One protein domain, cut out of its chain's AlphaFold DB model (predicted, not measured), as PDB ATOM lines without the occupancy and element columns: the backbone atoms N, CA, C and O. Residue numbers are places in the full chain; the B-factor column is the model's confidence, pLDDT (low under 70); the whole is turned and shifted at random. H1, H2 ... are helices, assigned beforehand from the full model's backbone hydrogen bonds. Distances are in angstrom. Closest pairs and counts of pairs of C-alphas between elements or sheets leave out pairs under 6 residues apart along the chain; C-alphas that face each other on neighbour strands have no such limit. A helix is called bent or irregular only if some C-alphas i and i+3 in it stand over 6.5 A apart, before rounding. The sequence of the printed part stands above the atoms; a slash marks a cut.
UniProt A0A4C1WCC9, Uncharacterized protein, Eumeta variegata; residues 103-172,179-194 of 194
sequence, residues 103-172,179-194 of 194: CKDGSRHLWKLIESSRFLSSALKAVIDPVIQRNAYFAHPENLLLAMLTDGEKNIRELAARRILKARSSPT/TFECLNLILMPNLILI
ATOM      1  N   CYS A 103     257.091 214.796 194.093       92.75
ATOM      2  CA  CYS A 103     255.999 215.132 195.011       92.75
ATOM      3  C   CYS A 103     256.205 214.593 196.440       92.75
ATOM      4  O   CYS A 103     255.758 215.231 197.392       92.75
ATOM      5  N   LYS A 104     256.941 213.483 196.607       94.44
ATOM      6  CA  LYS A 104     257.298 212.921 197.924       94.44
ATOM      7  C   LYS A 104     258.150 213.865 198.781       94.44
ATOM      8  O   LYS A 104     258.186 213.724 199.998       94.44
ATOM      9  N   ASP A 105     258.834 214.819 198.158       95.25
ATOM     10  CA  ASP A 105     259.720 215.772 198.828       95.25
ATOM     11  C   ASP A 105     259.024 217.114 199.099       95.25
ATOM     12  O   ASP A 105     259.531 217.938 199.855       95.25
ATOM     13  N   GLY A 106     257.814 217.325 198.566       94.38
ATOM     14  CA  GLY A 106     257.089 218.590 198.690       94.38
ATOM     15  C   GLY A 106     256.861 219.028 200.140       94.38
ATOM     16  O   GLY A 106     257.104 220.186 200.482       94.38
ATOM     17  N   SER A 107     256.484 218.098 201.022       95.19
ATOM     18  CA  SER A 107     256.310 218.374 202.457       95.19
ATOM     19  C   SER A 107     257.626 218.763 203.135       95.19
ATOM     20  O   SER A 107     257.646 219.637 204.000       95.19
ATOM     21  N   ARG A 108     258.746 218.167 202.700       94.88
ATOM     22  CA  ARG A 108     260.093 218.497 203.189       94.88
ATOM     23  C   ARG A 108     260.513 219.896 202.751       94.88
ATOM     24  O   ARG A 108     261.094 220.629 203.545       94.88
ATOM     25  N   HIS A 109     260.171 220.303 201.529       94.69
ATOM     26  CA  HIS A 109     260.420 221.667 201.051       94.69
ATOM     27  C   HIS A 109     259.614 222.707 201.821       94.69
ATOM     28  O   HIS A 109     260.156 223.747 202.192       94.69
ATOM     29  N   LEU A 110     258.335 222.429 202.086       94.94
ATOM     30  CA  LEU A 110     257.499 223.318 202.887       94.94
ATOM     31  C   LEU A 110     258.049 223.449 204.310       94.94
ATOM     32  O   LEU A 110     258.157 224.562 204.823       94.94
ATOM     33  N   TRP A 111     258.460 222.333 204.916       94.44
ATOM     34  CA  TRP A 111     259.141 222.354 206.207       94.44
ATOM     35  C   TRP A 111     260.414 223.203 206.163       94.44
ATOM     36  O   TRP A 111     260.586 224.070 207.018       94.44
ATOM     37  N   LYS A 112     261.266 223.030 205.143       93.88
ATOM     38  CA  LYS A 112     262.484 223.834 204.988       93.88
ATOM     39  C   LYS A 112     262.175 225.323 204.866       93.88
ATOM     40  O   LYS A 112     262.841 226.129 205.503       93.88
ATOM     41  N   LEU A 113     261.158 225.694 204.088       94.75
ATOM     42  CA  LEU A 113     260.714 227.082 203.957       94.75
ATOM     43  C   LEU A 113     260.304 227.670 205.313       94.75
ATOM     44  O   LEU A 113     260.746 228.765 205.664       94.75
ATOM     45  N   ILE A 114     259.503 226.929 206.084       94.06
ATOM     46  CA  ILE A 114     259.069 227.333 207.425       94.06
ATOM     47  C   ILE A 114     260.285 227.487 208.340       94.06
ATOM     48  O   ILE A 114     260.468 228.560 208.908       94.06
ATOM     49  N   GLU A 115     261.131 226.463 208.446       94.38
ATOM     50  CA  GLU A 115     262.348 226.455 209.265       94.38
ATOM     51  C   GLU A 115     263.264 227.638 208.925       94.38
ATOM     52  O   GLU A 115     263.593 228.439 209.802       94.38
ATOM     53  N   SER A 116     263.611 227.800 207.647       93.31
ATOM     54  CA  SER A 116     264.483 228.871 207.170       93.31
ATOM     55  C   SER A 116     263.902 230.260 207.418       93.31
ATOM     56  O   SER A 116     264.663 231.198 207.604       93.31
ATOM     57  N   SER A 117     262.580 230.432 207.448       94.44
ATOM     58  CA  SER A 117     261.953 231.739 207.697       94.44
ATOM     59  C   SER A 117     261.920 232.152 209.179       94.44
ATOM     60  O   SER A 117     261.638 233.310 209.498       94.44
ATOM     61  N   ARG A 118     262.256 231.251 210.118       93.62
ATOM     62  CA  ARG A 118     262.110 231.501 211.566       93.62
ATOM     63  C   ARG A 118     262.987 232.630 212.110       93.62
ATOM     64  O   ARG A 118     262.617 233.210 213.130       93.62
ATOM     65  N   PHE A 119     264.090 232.986 211.449       93.69
ATOM     66  CA  PHE A 119     264.959 234.090 211.893       93.69
ATOM     67  C   PHE A 119     264.336 235.484 211.706       93.69
ATOM     68  O   PHE A 119     264.845 236.456 212.255       93.69
ATOM     69  N   LEU A 120     263.270 235.605 210.908       94.50
ATOM     70  CA  LEU A 120     262.645 236.890 210.598       94.50
ATOM     71  C   LEU A 120     262.010 237.532 211.841       94.50
ATOM     72  O   LEU A 120     261.554 236.837 212.747       94.50
ATOM     73  N   SER A 121     261.919 238.862 211.878       96.06
ATOM     74  CA  SER A 121     261.194 239.564 212.947       96.06
ATOM     75  C   SER A 121     259.688 239.280 212.888       96.06
ATOM     76  O   SER A 121     259.157 238.928 211.834       96.06
ATOM     77  N   SER A 122     258.969 239.477 213.997       95.12
ATOM     78  CA  SER A 122     257.513 239.256 214.053       95.12
ATOM     79  C   SER A 122     256.745 240.074 213.007       95.12
ATOM     80  O   SER A 122     255.801 239.570 212.408       95.12
ATOM     81  N   ALA A 123     257.189 241.305 212.725       96.06
ATOM     82  CA  ALA A 123     256.590 242.153 211.694       96.06
ATOM     83  C   ALA A 123     256.752 241.567 210.278       96.06
ATOM     84  O   ALA A 123     255.814 241.590 209.487       96.06
ATOM     85  N   LEU A 124     257.920 240.997 209.962       95.25
ATOM     86  CA  LEU A 124     258.163 240.348 208.670       95.25
ATOM     87  C   LEU A 124     257.437 239.001 208.565       95.25
ATOM     88  O   LEU A 124     256.890 238.682 207.510       95.25
ATOM     89  N   LYS A 125     257.376 238.236 209.662       94.06
ATOM     90  CA  LYS A 125     256.579 237.004 209.743       94.06
ATOM     91  C   LYS A 125     255.097 237.270 209.489       94.06
ATOM     92  O   LYS A 125     254.493 236.562 208.695       94.06
ATOM     93  N   ALA A 126     254.540 238.360 210.021       94.88
ATOM     94  CA  ALA A 126     253.154 238.754 209.750       94.88
ATOM     95  C   ALA A 126     252.857 238.981 208.250       94.88
ATOM     96  O   ALA A 126     251.716 238.826 207.820       94.88
ATOM     97  N   VAL A 127     253.873 239.307 207.442       94.00
ATOM     98  CA  VAL A 127     253.750 239.433 205.979       94.00
ATOM     99  C   VAL A 127     253.923 238.083 205.276       94.00
ATOM    100  O   VAL A 127     253.201 237.788 204.324       94.00
ATOM    101  N   ILE A 128     254.881 237.265 205.719       92.12
ATOM    102  CA  ILE A 128     255.298 236.036 205.026       92.12
ATOM    103  C   ILE A 128     254.450 234.821 205.413       92.12
ATOM    104  O   ILE A 128     254.098 234.035 204.532       92.12
ATOM    105  N   ASP A 129     254.060 234.676 206.676       91.56
ATOM    106  CA  ASP A 129     253.306 233.517 207.164       91.56
ATOM    107  C   ASP A 129     251.973 233.335 206.420       91.56
ATOM    108  O   ASP A 129     251.702 232.214 205.980       91.56
ATOM    109  N   PRO A 130     251.175 234.391 206.139       94.31
ATOM    110  CA  PRO A 130     249.976 234.243 205.317       94.31
ATOM    111  C   PRO A 130     250.278 233.775 203.888       94.31
ATOM    112  O   PRO A 130     249.464 233.088 203.274       94.31
ATOM    113  N   VAL A 131     251.438 234.137 203.327       90.81
ATOM    114  CA  VAL A 131     251.859 233.681 201.994       90.81
ATOM    115  C   VAL A 131     252.235 232.203 202.033       90.81
ATOM    116  O   VAL A 131     251.807 231.457 201.153       90.81
ATOM    117  N   ILE A 132     252.974 231.764 203.056       91.50
ATOM    118  CA  ILE A 132     253.307 230.348 203.260       91.50
ATOM    119  C   ILE A 132     252.020 229.536 203.426       91.50
ATOM    120  O   ILE A 132     251.851 228.529 202.747       91.50
ATOM    121  N   GLN A 133     251.080 230.008 204.246       89.62
ATOM    122  CA  GLN A 133     249.796 229.345 204.481       89.62
ATOM    123  C   GLN A 133     248.963 229.182 203.214       89.62
ATOM    124  O   GLN A 133     248.489 228.086 202.932       89.62
ATOM    125  N   ARG A 134     248.828 230.239 202.404       90.00
ATOM    126  CA  ARG A 134     248.094 230.160 201.129       90.00
ATOM    127  C   ARG A 134     248.713 229.162 200.148       90.00
ATOM    128  O   ARG A 134     248.008 228.658 199.284       90.00
ATOM    129  N   ASN A 135     250.010 228.879 200.280       87.44
ATOM    130  CA  ASN A 135     250.746 227.945 199.429       87.44
ATOM    131  C   ASN A 135     251.053 226.605 200.129       87.44
ATOM    132  O   ASN A 135     251.815 225.794 199.602       87.44
ATOM    133  N   ALA A 136     250.451 226.329 201.290       89.50
ATOM    134  CA  ALA A 136     250.731 225.150 202.109       89.50
ATOM    135  C   ALA A 136     250.033 223.868 201.605       89.50
ATOM    136  O   ALA A 136     249.658 223.006 202.395       89.50
ATOM    137  N   TYR A 137     249.889 223.692 200.287       90.19
ATOM    138  CA  TYR A 137     249.312 222.478 199.688       90.19
ATOM    139  C   TYR A 137     250.049 221.205 200.147       90.19
ATOM    140  O   TYR A 137     249.452 220.180 200.469       90.19
ATOM    141  N   PHE A 138     251.374 221.269 200.270       91.75
ATOM    142  CA  PHE A 138     252.159 220.137 200.761       91.75
ATOM    143  C   PHE A 138     252.027 219.880 202.274       91.75
ATOM    144  O   PHE A 138     252.566 218.894 202.758       91.75
ATOM    145  N   ALA A 139     251.274 220.697 203.023       91.56
ATOM    146  CA  ALA A 139     250.900 220.398 204.408       91.56
ATOM    147  C   ALA A 139     249.664 219.490 204.517       91.56
ATOM    148  O   ALA A 139     249.286 219.119 205.629       91.56
ATOM    149  N   HIS A 140     249.012 219.135 203.402       89.50
ATOM    150  CA  HIS A 140     247.885 218.208 203.445       89.50
ATOM    151  C   HIS A 140     248.313 216.831 203.992       89.50
ATOM    152  O   HIS A 140     249.414 216.361 203.677       89.50
ATOM    153  N   PRO A 141     247.461 216.157 204.790       89.62
ATOM    154  CA  PRO A 141     247.794 214.883 205.420       89.62
ATOM    155  C   PRO A 141     248.282 213.808 204.445       89.62
ATOM    156  O   PRO A 141     249.190 213.053 204.784       89.62
ATOM    157  N   GLU A 142     247.751 213.748 203.223       90.25
ATOM    158  CA  GLU A 142     248.196 212.776 202.223       90.25
ATOM    159  C   GLU A 142     249.625 213.052 201.750       90.25
ATOM    160  O   GLU A 142     250.416 212.122 201.606       90.25
ATOM    161  N   ASN A 143     249.978 214.327 201.566       93.75
ATOM    162  CA  ASN A 143     251.325 214.746 201.179       93.75
ATOM    163  C   ASN A 143     252.329 214.515 202.319       93.75
ATOM    164  O   ASN A 143     253.472 214.120 202.075       93.75
ATOM    165  N   LEU A 144     251.909 214.709 203.573       93.62
ATOM    166  CA  LEU A 144     252.719 214.374 204.747       93.62
ATOM    167  C   LEU A 144     252.982 212.866 204.823       93.62
ATOM    168  O   LEU A 144     254.133 212.451 204.925       93.62
ATOM    169  N   LEU A 145     251.941 212.040 204.692       94.75
ATOM    170  CA  LEU A 145     252.079 210.582 204.695       94.75
ATOM    171  C   LEU A 145     252.929 210.076 203.522       94.75
ATOM    172  O   LEU A 145     253.729 209.159 203.705       94.75
ATOM    173  N   LEU A 146     252.802 210.687 202.339       95.19
ATOM    174  CA  LEU A 146     253.640 210.374 201.182       95.19
ATOM    175  C   LEU A 146     255.117 210.667 201.460       95.19
ATOM    176  O   LEU A 146     255.970 209.841 201.145       95.19
ATOM    177  N   ALA A 147     255.419 211.810 202.079       96.19
ATOM    178  CA  ALA A 147     256.781 212.131 202.478       96.19
ATOM    179  C   ALA A 147     257.308 211.122 203.507       96.19
ATOM    180  O   ALA A 147     258.400 210.584 203.320       96.19
ATOM    181  N   MET A 148     256.526 210.799 204.540       97.00
ATOM    182  CA  MET A 148     256.915 209.828 205.570       97.00
ATOM    183  C   MET A 148     257.159 208.418 205.006       97.00
ATOM    184  O   MET A 148     258.053 207.717 205.469       97.00
ATOM    185  N   LEU A 149     256.410 207.988 203.982       96.94
ATOM    186  CA  LEU A 149     256.618 206.687 203.330       96.94
ATOM    187  C   LEU A 149     257.999 206.546 202.684       96.94
ATOM    188  O   LEU A 149     258.509 205.433 202.568       96.94
ATOM    189  N   THR A 150     258.600 207.653 202.253       95.81
ATOM    190  CA  THR A 150     259.915 207.667 201.602       95.81
ATOM    191  C   THR A 150     261.010 208.182 202.524       95.81
ATOM    192  O   THR A 150     262.049 208.627 202.041       95.81
ATOM    193  N   ASP A 151     260.759 208.192 203.833       96.19
ATOM    194  CA  ASP A 151     261.727 208.664 204.810       96.19
ATOM    195  C   ASP A 151     262.939 207.730 204.926       96.19
ATOM    196  O   ASP A 151     262.837 206.539 204.625       96.19
ATOM    197  N   GLY A 152     264.091 208.258 205.346       94.94
ATOM    198  CA  GLY A 152     265.299 207.463 205.576       94.94
ATOM    199  C   GLY A 152     265.134 206.503 206.756       94.94
ATOM    200  O   GLY A 152     265.617 205.368 206.707       94.94
ATOM    201  N   GLU A 153     264.345 206.899 207.753       97.31
ATOM    202  CA  GLU A 153     264.145 206.141 208.981       97.31
ATOM    203  C   GLU A 153     263.034 205.087 208.858       97.31
ATOM    204  O   GLU A 153     261.898 205.357 208.451       97.31
ATOM    205  N   LYS A 154     263.356 203.836 209.215       97.56
ATOM    206  CA  LYS A 154     262.446 202.689 209.033       97.56
ATOM    207  C   LYS A 154     261.165 202.824 209.861       97.56
ATOM    208  O   LYS A 154     260.082 202.535 209.354       97.56
ATOM    209  N   ASN A 155     261.277 203.283 211.104       97.81
ATOM    210  CA  ASN A 155     260.142 203.488 212.009       97.81
ATOM    211  C   ASN A 155     259.142 204.534 211.473       97.81
ATOM    212  O   ASN A 155     257.933 204.335 211.609       97.81
ATOM    213  N   ILE A 156     259.616 205.606 210.823       96.19
ATOM    214  CA  ILE A 156     258.768 206.637 210.203       96.19
ATOM    215  C   ILE A 156     258.002 206.045 209.015       96.19
ATOM    216  O   ILE A 156     256.780 206.210 208.922       96.19
ATOM    217  N   ARG A 157     258.679 205.273 208.154       97.81
ATOM    218  CA  ARG A 157     258.026 204.580 207.030       97.81
ATOM    219  C   ARG A 157     256.948 203.602 207.503       97.81
ATOM    220  O   ARG A 157     255.844 203.578 206.958       97.81
ATOM    221  N   GLU A 158     257.234 202.819 208.543       97.81
ATOM    222  CA  GLU A 158     256.274 201.883 209.142       97.81
ATOM    223  C   GLU A 158     255.087 202.601 209.791       97.81
ATOM    224  O   GLU A 158     253.943 202.152 209.680       97.81
ATOM    225  N   LEU A 159     255.328 203.732 210.460       96.81
ATOM    226  CA  LEU A 159     254.267 204.580 210.992       96.81
ATOM    227  C   LEU A 159     253.355 205.082 209.866       96.81
ATOM    228  O   LEU A 159     252.137 204.943 209.984       96.81
ATOM    229  N   ALA A 160     253.918 205.594 208.771       96.06
ATOM    230  CA  ALA A 160     253.151 206.055 207.615       96.06
ATOM    231  C   ALA A 160     252.282 204.937 207.026       96.06
ATOM    232  O   ALA A 160     251.072 205.111 206.867       96.06
ATOM    233  N   ALA A 161     252.869 203.758 206.793       96.56
ATOM    234  CA  ALA A 161     252.152 202.592 206.284       96.56
ATOM    235  C   ALA A 161     250.981 202.198 207.198       96.56
ATOM    236  O   ALA A 161     249.857 202.024 206.725       96.56
ATOM    237  N   ARG A 162     251.195 202.145 208.521       96.38
ATOM    238  CA  ARG A 162     250.126 201.864 209.495       96.38
ATOM    239  C   ARG A 162     249.007 202.902 209.456       96.38
ATOM    240  O   ARG A 162     247.837 202.527 209.519       96.38
ATOM    241  N   ARG A 163     249.333 204.197 209.359       93.88
ATOM    242  CA  ARG A 163     248.335 205.281 209.278       93.88
ATOM    243  C   ARG A 163     247.493 205.168 208.009       93.88
ATOM    244  O   ARG A 163     246.272 205.279 208.095       93.88
ATOM    245  N   ILE A 164     248.123 204.874 206.872       91.69
ATOM    246  CA  ILE A 164     247.440 204.670 205.589       91.69
ATOM    247  C   ILE A 164     246.522 203.447 205.646       91.69
ATOM    248  O   ILE A 164     245.351 203.553 205.290       91.69
ATOM    249  N   LEU A 165     247.014 202.302 206.127       93.56
ATOM    250  CA  LEU A 165     246.206 201.083 206.254       93.56
ATOM    251  C   LEU A 165     244.999 201.308 207.171       93.56
ATOM    252  O   LEU A 165     243.880 200.978 206.795       93.56
ATOM    253  N   LYS A 166     245.196 201.961 208.323       91.25
ATOM    254  CA  LYS A 166     244.103 202.305 209.245       91.25
ATOM    255  C   LYS A 166     243.056 203.218 208.598       91.25
ATOM    256  O   LYS A 166     241.862 202.992 208.776       91.25
ATOM    257  N   ALA A 167     243.491 204.236 207.854       86.81
ATOM    258  CA  ALA A 167     242.583 205.139 207.152       86.81
ATOM    259  C   ALA A 167     241.758 204.395 206.088       86.81
ATOM    260  O   ALA A 167     240.557 204.616 205.983       86.81
ATOM    261  N   ARG A 168     242.375 203.457 205.357       86.38
ATOM    262  CA  ARG A 168     241.703 202.638 204.331       86.38
ATOM    263  C   ARG A 168     240.699 201.637 204.898       86.38
ATOM    264  O   ARG A 168     239.744 201.307 204.208       86.38
ATOM    265  N   SER A 169     240.907 201.159 206.123       87.31
ATOM    266  CA  SER A 169     239.977 200.245 206.798       87.31
ATOM    267  C   SER A 169     238.759 200.945 207.409       87.31
ATOM    268  O   SER A 169     237.873 200.273 207.931       87.31
ATOM    269  N   SER A 170     238.710 202.281 207.400       78.06
ATOM    270  CA  SER A 170     237.590 203.034 207.967       78.06
ATOM    271  C   SER A 170     236.413 203.071 206.978       78.06
ATOM    272  O   SER A 170     236.638 203.346 205.800       78.06
ATOM    273  N   PRO A 171     235.164 202.813 207.413       68.94
ATOM    274  CA  PRO A 171     234.006 202.849 206.525       68.94
ATOM    275  C   PRO A 171     233.805 204.252 205.935       68.94
ATOM    276  O   PRO A 171     233.862 205.261 206.641       68.94
ATOM    277  N   THR A 172     233.576 204.321 204.625       62.81
ATOM    278  CA  THR A 172     233.393 205.582 203.899       62.81
ATOM    279  C   THR A 172     232.069 206.228 204.312       62.81
ATOM    280  O   THR A 172     231.005 205.840 203.837       62.81
ATOM    281  N   THR A 179     238.270 215.713 201.549       46.34
ATOM    282  CA  THR A 179     238.175 216.941 202.363       46.34
ATOM    283  C   THR A 179     239.156 216.846 203.520       46.34
ATOM    284  O   THR A 179     238.819 216.377 204.602       46.34
ATOM    285  N   PHE A 180     240.396 217.263 203.268       50.81
ATOM    286  CA  PHE A 180     241.380 217.485 204.318       50.81
ATOM    287  C   PHE A 180     241.615 218.982 204.449       50.81
ATOM    288  O   PHE A 180     242.089 219.634 203.519       50.81
ATOM    289  N   GLU A 181     241.261 219.529 205.605       53.00
ATOM    290  CA  GLU A 181     241.549 220.920 205.929       53.00
ATOM    291  C   GLU A 181     243.064 221.093 206.102       53.00
ATOM    292  O   GLU A 181     243.738 220.270 206.728       53.00
ATOM    293  N   CYS A 182     243.617 222.142 205.493       46.97
ATOM    294  CA  CYS A 182     245.022 222.492 205.662       46.97
ATOM    295  C   CYS A 182     245.262 222.876 207.132       46.97
ATOM    296  O   CYS A 182     244.508 223.679 207.685       46.97
ATOM    297  N   LEU A 183     246.292 222.309 207.773       52.50
ATOM    298  CA  LEU A 183     246.627 222.669 209.152       52.50
ATOM    299  C   LEU A 183     246.929 224.168 209.243       52.50
ATOM    300  O   LEU A 183     247.782 224.699 208.532       52.50
ATOM    301  N   ASN A 184     246.248 224.843 210.165       48.47
ATOM    302  CA  ASN A 184     246.424 226.267 210.389       48.47
ATOM    303  C   ASN A 184     247.793 226.516 211.056       48.47
ATOM    304  O   ASN A 184     247.950 226.338 212.265       48.47
ATOM    305  N   LEU A 185     248.804 226.892 210.263       48.78
ATOM    306  CA  LEU A 185     250.206 227.008 210.707       48.78
ATOM    307  C   LEU A 185     250.420 228.043 211.835       48.78
ATOM    308  O   LEU A 185     251.415 227.959 212.544       48.78
ATOM    309  N   ILE A 186     249.480 228.980 212.042       45.94
ATOM    310  CA  ILE A 186     249.513 229.973 213.139       45.94
ATOM    311  C   ILE A 186     249.366 229.322 214.529       45.94
ATOM    312  O   ILE A 186     249.846 229.874 215.514       45.94
ATOM    313  N   LEU A 187     248.749 228.140 214.635       39.19
ATOM    314  CA  LEU A 187     248.469 227.485 215.924       39.19
ATOM    315  C   LEU A 187     249.547 226.481 216.367       39.19
ATOM    316  O   LEU A 187     249.361 225.786 217.363       39.19
ATOM    317  N   MET A 188     250.671 226.380 215.651       39.84
ATOM    318  CA  MET A 188     251.694 225.354 215.894       39.84
ATOM    319  C   MET A 188     253.077 225.972 216.175       39.84
ATOM    320  O   MET A 188     253.989 225.825 215.360       39.84
ATOM    321  N   PRO A 189     253.292 226.628 217.337       35.84
ATOM    322  CA  PRO A 189     254.624 227.096 217.734       35.84
ATOM    323  C   PRO A 189     255.621 225.941 217.960       35.84
ATOM    324  O   PRO A 189     256.826 226.150 217.856       35.84
ATOM    325  N   ASN A 190     255.128 224.715 218.183       34.34
ATOM    326  CA  ASN A 190     255.922 223.506 218.421       34.34
ATOM    327  C   ASN A 190     255.531 222.372 217.464       34.34
ATOM    328  O   ASN A 190     255.096 221.306 217.899       34.34
ATOM    329  N   LEU A 191     255.673 222.579 216.153       37.66
ATOM    330  CA  LEU A 191     255.603 221.470 215.199       37.66
ATOM    331  C   LEU A 191     256.864 220.598 215.358       37.66
ATOM    332  O   LEU A 191     257.844 220.757 214.634       37.66
ATOM    333  N   ILE A 192     256.858 219.714 216.356       30.48
ATOM    334  CA  ILE A 192     257.720 218.537 216.384       30.48
ATOM    335  C   ILE A 192     257.033 217.539 215.449       30.48
ATOM    336  O   ILE A 192     256.095 216.850 215.848       30.48
ATOM    337  N   LEU A 193     257.446 217.515 214.179       33.09
ATOM    338  CA  LEU A 193     257.262 216.306 213.382       33.09
ATOM    339  C   LEU A 193     258.153 215.238 214.026       33.09
ATOM    340  O   LEU A 193     259.376 215.354 213.986       33.09
ATOM    341  N   ILE A 194     257.512 214.270 214.680       33.00
ATOM    342  CA  ILE A 194     258.110 212.994 215.087       33.00
ATOM    343  C   ILE A 194     258.051 212.049 213.888       33.00
ATOM    344  O   ILE A 194     256.971 212.002 213.249       33.00
TER     345      ILE A 194
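This is residues 103 to 172 and 179 to 194 of the 194 residues of an uncharacterized protein of Eumeta variegata (UniProt A0A4C1WCC9). H1 runs out and H2 and H3 run back in a loose loop; H4 crosses the first residues of H1, and H5 folds back on H4. Residues 165 to 172, of which 165 to 168 belong to H5, stick out. The 86 printed residues hold five named helices, H1 to H5 in order, and no named strand: all helix, only just loose, close to compact, radius of gyration of the C-alphas 14.5 A, spans 45 by 30 by 23 A.

H1, residues 103 to 117, begins at C-alpha (255.999, 215.132, 195.011) and measures 21.7 A; it is irregular, C-alphas 104 and 107 being 7.2 A apart. H2 is residues 122 to 134, 18.4 A; H3, 136 to 139; H4, 141 to 149; H5, 154 to 168, 21.3 A, ending at C-alpha (241.703, 202.638, 204.331).

H1 and H2 are close but not clearly touching, closest C-alphas Ile 114 and Ile 132 at 7.7 A, a shallow tilt of 13 degrees, opposite ways. H1 touches H3 with residues 106 to 110 alone, closest C-alphas Ser 107 and Phe 138, 4.8 A. With residues 103 to 108 alone it touches H4, about perpendicular at 78 degrees, closest C-alphas Lys 104 and Ala 147, 4.7 A. H4 and H5 touch as a helical hairpin, a steep tilt of 39 degrees, closest C-alphas Leu 149 and Arg 157, 4.5 A. Every O i to N i+4 pair is within hydrogen-bond range in H4 and H5, 9 of 11 in H1, 6 of 9 in H2; H3 is too short for one.

The farthest C-alphas, Ser 121 and Pro 171, are 46.1 A apart. Residues 173 to 178 are not printed; C-alphas 172 and 179 stand 12.4 A apart across the cut. Residues 179 to 194 have no named element, and with 171 to 172 are under pLDDT 70.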